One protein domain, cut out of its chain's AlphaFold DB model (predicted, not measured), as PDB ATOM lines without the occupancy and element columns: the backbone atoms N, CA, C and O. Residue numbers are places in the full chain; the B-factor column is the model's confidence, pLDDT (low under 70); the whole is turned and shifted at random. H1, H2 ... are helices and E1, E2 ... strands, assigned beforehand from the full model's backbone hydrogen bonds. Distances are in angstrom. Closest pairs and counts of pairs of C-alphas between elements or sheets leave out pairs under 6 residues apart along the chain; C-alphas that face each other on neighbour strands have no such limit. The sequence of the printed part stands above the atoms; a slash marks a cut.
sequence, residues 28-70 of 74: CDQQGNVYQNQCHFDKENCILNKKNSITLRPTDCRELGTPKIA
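What this domain is: This is residues 28 to 70 of the 74 residues of the protein "Kazal-like domain-containing protein" of Thelazia callipaeda (UniProt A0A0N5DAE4). One helix, H1, makes one side of a long loop of chain, and residues 53 to 70, with no named element, fold back from the end of H1 to a small head of short strand-like stretches and loops at the other end. In the head, the single strand E1 and the first residues, 28 to 29, each pair with a short piece of this returning stretch. The printed part has 43 residues, with one named strand and then one named helix; its class is mostly helix, though under half of the residues are in named elements. It is compact, with a radius of gyration of the C-alphas of 10.0 A, and elongated in outline, spanning 29 by 17 by 13 A.

How they stand to each other: Begin at residues 28 to 29, which pair antiparallel with residues 58 to 59. Go on to E1, residues 33 to 35, which pairs with no named strand; its residues 33 to 34 pair parallel with residues 68 to 69. A tight link of 2 residues leads to H1, residues 38 to 52. The closest C-alphas of E1 and H1 are those of Tyr 35 and Phe 41, 5.3 A apart, and the two centres are 11.7 A apart. Inside H1, every O i to N i+4 pair is within hydrogen-bond range.

Where its parts are: Find C-alpha 33 at (36.279, -26.687, 40.231), where E1 begins; it ends at Tyr 35. H1 begins with C-alpha 38 at (38.903, -17.317, 31.700) and runs 20.5 A to C-alpha 52 at (20.755, -20.062, 40.787).

The domain as a whole: Look at Lys 50 and Gly 65 for the two C-alphas farthest apart, at 28.8 A. The C-alphas of Cys 28 and Ala 70, the first and last printed, are 9.4 A apart. The printed part has no cut. Residues 53 to 70 hold no named element. The mean pLDDT of the printed part is 90.8, and no printed residue is under 70.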
ATOM      1  N   CYS A  28      40.733 -21.711  39.277       95.62
ATOM      2  CA  CYS A  28      40.028 -22.500  40.274       95.62
ATOM      3  C   CYS A  28      38.972 -21.669  40.987       95.62
ATOM      4  O   CYS A  28      39.168 -20.470  41.155       95.62
ATOM      5  N   ASP A  29      37.880 -22.288  41.432       94.00
ATOM      6  CA  ASP A  29      36.892 -21.649  42.304       94.00
ATOM      7  C   ASP A  29      36.927 -22.202  43.740       94.00
ATOM      8  O   ASP A  29      37.557 -23.218  44.044       94.00
ATOM      9  N   GLN A  30      36.214 -21.535  44.648       91.81
ATOM     10  CA  GLN A  30      36.079 -21.965  46.046       91.81
ATOM     11  C   GLN A  30      35.267 -23.263  46.224       91.81
ATOM     12  O   GLN A  30      35.222 -23.810  47.325       91.81
ATOM     13  N   GLN A  31      34.596 -23.742  45.175       90.00
ATOM     14  CA  GLN A  31      33.832 -24.990  45.167       90.00
ATOM     15  C   GLN A  31      34.705 -26.192  44.771       90.00
ATOM     16  O   GLN A  31      34.257 -27.338  44.856       90.00
ATOM     17  N   GLY A  32      35.964 -25.949  44.398       92.19
ATOM     18  CA  GLY A  32      36.914 -26.978  44.014       92.19
ATOM     19  C   GLY A  32      36.880 -27.329  42.530       92.19
ATOM     20  O   GLY A  32      37.388 -28.391  42.171       92.19
ATOM     21  N   ASN A  33      36.296 -26.486  41.678       94.06
ATOM     22  CA  ASN A  33      36.279 -26.687  40.231       94.06
ATOM     23  C   ASN A  33      37.462 -25.984  39.556       94.06
ATOM     24  O   ASN A  33      37.898 -24.924  39.997       94.06
ATOM     25  N   VAL A  34      37.949 -26.565  38.459       95.06
ATOM     26  CA  VAL A  34      38.981 -26.008  37.578       95.06
ATOM     27  C   VAL A  34      38.375 -25.709  36.225       95.06
ATOM     28  O   VAL A  34      37.913 -26.607  35.524       95.06
ATOM     29  N   TYR A  35      38.478 -24.452  35.838       94.06
ATOM     30  CA  TYR A  35      38.083 -23.923  34.553       94.06
ATOM     31  C   TYR A  35      39.309 -23.844  33.654       94.06
ATOM     32  O   TYR A  35      40.346 -23.335  34.066       94.06
ATOM     33  N   GLN A  36      39.209 -24.342  32.426       93.50
ATOM     34  CA  GLN A  36      40.329 -24.478  31.494       93.50
ATOM     35  C   GLN A  36      40.963 -23.127  31.144       93.50
ATOM     36  O   GLN A  36      42.176 -23.047  30.946       93.50
ATOM     37  N   ASN A  37      40.146 -22.075  31.077       92.50
ATOM     38  CA  ASN A  37      40.570 -20.690  30.918       92.50
ATOM     39  C   ASN A  37      39.485 -19.713  31.395       92.50
ATOM     40  O   ASN A  37      38.402 -20.122  31.816       92.50
ATOM     41  N   GLN A  38      39.790 -18.415  31.302       93.00
ATOM     42  CA  GLN A  38      38.903 -17.317  31.700       93.00
ATOM     43  C   GLN A  38      37.544 -17.353  31.001       93.00
ATOM     44  O   GLN A  38      36.533 -17.156  31.662       93.00
ATOM     45  N   CYS A  39      37.500 -17.684  29.706       92.06
ATOM     46  CA  CYS A  39      36.236 -17.770  28.970       92.06
ATOM     47  C   CYS A  39      35.306 -18.823  29.585       92.06
ATOM     48  O   CYS A  39      34.147 -18.537  29.877       92.06
ATOM     49  N   HIS A  40      35.838 -20.018  29.853       91.69
ATOM     50  CA  HIS A  40      35.080 -21.096  30.493       91.69
ATOM     51  C   HIS A  40      34.626 -20.734  31.914       91.69
ATOM     52  O   HIS A  40      33.494 -21.038  32.288       91.69
ATOM     53  N   PHE A  41      35.476 -20.052  32.693       93.56
ATOM     54  CA  PHE A  41      35.123 -19.555  34.029       93.56
ATOM     55  C   PHE A  41      33.979 -18.537  33.979       93.56
ATOM     56  O   PHE A  41      32.989 -18.678  34.695       93.56
ATOM     57  N   ASP A  42      34.088 -17.528  33.116       92.06
ATOM     58  CA  ASP A  42      33.092 -16.461  32.999       92.06
ATOM     59  C   ASP A  42      31.753 -16.999  32.493       92.06
ATOM     60  O   ASP A  42      30.692 -16.556  32.949       92.06
ATOM     61  N   LYS A  43      31.796 -17.986  31.588       90.31
ATOM     62  CA  LYS A  43      30.605 -18.636  31.038       90.31
ATOM     63  C   LYS A  43      29.833 -19.338  32.136       90.31
ATOM     64  O   LYS A  43      28.651 -19.046  32.326       90.31
ATOM     65  N   GLU A  44      30.505 -20.185  32.904       91.25
ATOM     66  CA  GLU A  44      29.858 -20.891  34.004       91.25
ATOM     67  C   GLU A  44      29.400 -19.927  35.103       91.25
ATOM     68  O   GLU A  44      28.277 -20.044  35.593       91.25
ATOM     69  N   ASN A  45      30.206 -18.915  35.442       92.31
ATOM     70  CA  ASN A  45      29.831 -17.903  36.428       92.31
ATOM     71  C   ASN A  45      28.541 -17.176  36.025       92.31
ATOM     72  O   ASN A  45      27.624 -17.035  36.831       92.31
ATOM     73  N   CYS A  46      28.429 -16.763  34.762       91.38
ATOM     74  CA  CYS A  46      27.216 -16.135  34.257       91.38
ATOM     75  C   CYS A  46      26.015 -17.098  34.286       91.38
ATOM     76  O   CYS A  46      24.922 -16.706  34.713       91.38
ATOM     77  N   ILE A  47      26.200 -18.357  33.873       88.50
ATOM     78  CA  ILE A  47      25.136 -19.370  33.852       88.50
ATOM     79  C   ILE A  47      24.616 -19.626  35.268       88.50
ATOM     80  O   ILE A  47      23.406 -19.597  35.498       88.50
ATOM     81  N   LEU A  48      25.514 -19.849  36.226       90.81
ATOM     82  CA  LEU A  48      25.176 -20.095  37.625       90.81
ATOM     83  C   LEU A  48      24.538 -18.875  38.288       90.81
ATOM     84  O   LEU A  48      23.587 -19.025  39.062       90.81
ATOM     85  N   ASN A  49      24.994 -17.673  37.935       91.31
ATOM     86  CA  ASN A  49      24.399 -16.434  38.410       91.31
ATOM     87  C   ASN A  49      22.952 -16.298  37.924       91.31
ATOM     88  O   ASN A  49      22.054 -16.058  38.729       91.31
ATOM     89  N   LYS A  50      22.689 -16.549  36.637       88.56
ATOM     90  CA  LYS A  50      21.335 -16.456  36.076       88.56
ATOM     91  C   LYS A  50      20.406 -17.594  36.501       88.56
ATOM     92  O   LYS A  50      19.220 -17.349  36.695       88.56
ATOM     93  N   LYS A  51      20.914 -18.825  36.636       89.06
ATOM     94  CA  LYS A  51      20.105 -19.994  37.026       89.06
ATOM     95  C   LYS A  51      19.794 -20.009  38.520       89.06
ATOM     96  O   LYS A  51      18.651 -20.238  38.898       89.06
ATOM     97  N   ASN A  52      20.807 -19.770  39.353       92.00
ATOM     98  CA  ASN A  52      20.755 -20.062  40.787       92.00
ATOM     99  C   ASN A  52      21.195 -18.882  41.671       92.00
ATOM    100  O   ASN A  52      21.312 -19.055  42.881       92.00
ATOM    101  N   SER A  53      21.471 -17.698  41.104       93.31
ATOM    102  CA  SER A  53      22.060 -16.558  41.837       93.31
ATOM    103  C   SER A  53      23.391 -16.895  42.528       93.31
ATOM    104  O   SER A  53      23.765 -16.275  43.523       93.31
ATOM    105  N   ILE A  54      24.127 -17.874  41.996       93.06
ATOM    106  CA  ILE A  54      25.452 -18.267  42.485       93.06
ATOM    107  C   ILE A  54      26.506 -17.434  41.757       93.06
ATOM    108  O   ILE A  54      26.447 -17.275  40.546       93.06
ATOM    109  N   THR A  55      27.481 -16.904  42.494       94.25
ATOM    110  CA  THR A  55      28.633 -16.195  41.916       94.25
ATOM    111  C   THR A  55      29.897 -16.967  42.247       94.25
ATOM    112  O   THR A  55      30.214 -17.156  43.424       94.25
ATOM    113  N   LEU A  56      30.614 -17.400  41.216       94.12
ATOM    114  CA  LEU A  56      31.905 -18.056  41.366       94.12
ATOM    115  C   LEU A  56      32.957 -17.035  41.784       94.12
ATOM    116  O   LEU A  56      32.977 -15.896  41.309       94.12
ATOM    117  N   ARG A  57      33.853 -17.448  42.679       94.88
ATOM    118  CA  ARG A  57      34.984 -16.624  43.113       94.88
ATOM    119  C   ARG A  57      36.269 -17.373  42.813       94.88
ATOM    120  O   ARG A  57      36.393 -18.508  43.279       94.88
ATOM    121  N   PRO A  58      37.202 -16.764  42.063       94.88
ATOM    122  CA  PRO A  58      38.466 -17.406  41.776       94.88
ATOM    123  C   PRO A  58      39.265 -17.598  43.069       94.88
ATOM    124  O   PRO A  58      39.241 -16.744  43.959       94.88
ATOM    125  N   THR A  59      39.969 -18.718  43.161       93.56
ATOM    126  CA  THR A  59      40.840 -19.094  44.275       93.56
ATOM    127  C   THR A  59      42.139 -19.691  43.748       93.56
ATOM    128  O   THR A  59      42.238 -20.068  42.576       93.56
ATOM    129  N   ASP A  60      43.148 -19.792  44.610       92.31
ATOM    130  CA  ASP A  60      44.396 -20.455  44.252       92.31
ATOM    131  C   ASP A  60      44.174 -21.968  44.113       92.31
ATOM    132  O   ASP A  60      43.751 -22.648  45.048       92.31
ATOM    133  N   CYS A  61      44.502 -22.521  42.945       89.25
ATOM    134  CA  CYS A  61      44.401 -23.954  42.684       89.25
ATOM    135  C   CYS A  61      45.229 -24.818  43.645       89.25
ATOM    136  O   CYS A  61      44.933 -25.997  43.803       89.25
ATOM    137  N   ARG A  62      46.260 -24.257  44.288       89.81
ATOM    138  CA  ARG A  62      47.100 -24.959  45.272       89.81
ATOM    139  C   ARG A  62      46.413 -25.143  46.621       89.81
ATOM    140  O   ARG A  62      46.807 -26.021  47.382       89.81
ATOM    141  N   GLU A  63      45.408 -24.323  46.922       86.94
ATOM    142  CA  GLU A  63      44.598 -24.452  48.140       86.94
ATOM    143  C   GLU A  63      43.568 -25.581  48.016       86.94
ATOM    144  O   GLU A  63      43.038 -26.074  49.013       86.94
ATOM    145  N   LEU A  64      43.309 -26.030  46.788       82.38
ATOM    146  CA  LEU A  64      42.435 -27.147  46.492       82.38
ATOM    147  C   LEU A  64      43.249 -28.445  46.494       82.38
ATOM    148  O   LEU A  64      44.126 -28.642  45.661       82.38
ATOM    149  N   GLY A  65      42.944 -29.361  47.416       80.12
ATOM    150  CA  GLY A  65      43.649 -30.646  47.496       80.12
ATOM    151  C   GLY A  65      43.531 -31.469  46.207       80.12
ATOM    152  O   GLY A  65      44.535 -31.860  45.619       80.12
ATOM    153  N   THR A  66      42.300 -31.711  45.747       78.50
ATOM    154  CA  THR A  66      42.019 -32.406  44.477       78.50
ATOM    155  C   THR A  66      40.924 -31.658  43.712       78.50
ATOM    156  O   THR A  66      39.739 -31.982  43.870       78.50
ATOM    157  N   PRO A  67      41.294 -30.634  42.926       82.88
ATOM    158  CA  PRO A  67      40.346 -29.905  42.099       82.88
ATOM    159  C   PRO A  67      39.684 -30.822  41.061       82.88
ATOM    160  O   PRO A  67      40.330 -31.715  40.508       82.88
ATOM    161  N   LYS A  68      38.413 -30.579  40.748       89.25
ATOM    162  CA  LYS A  68      37.676 -31.268  39.683       89.25
ATOM    163  C   LYS A  68      37.695 -30.409  38.429       89.25
ATOM    164  O   LYS A  68      37.360 -29.235  38.503       89.25
ATOM    165  N   ILE A  69      38.056 -30.969  37.278       89.00
ATOM    166  CA  ILE A  69      37.898 -30.240  36.013       89.00
ATOM    167  C   ILE A  69      36.404 -30.000  35.783       89.00
ATOM    168  O   ILE A  69      35.622 -30.950  35.837       89.00
ATOM    169  N   ALA A  70      36.017 -28.740  35.583       85.62
ATOM    170  CA  ALA A  70      34.645 -28.376  35.277       85.62
ATOM    171  C   ALA A  70      34.249 -28.969  33.916       85.62
ATOM    172  O   ALA A  70      34.997 -28.862  32.943       85.62
TER     173      ALA A  70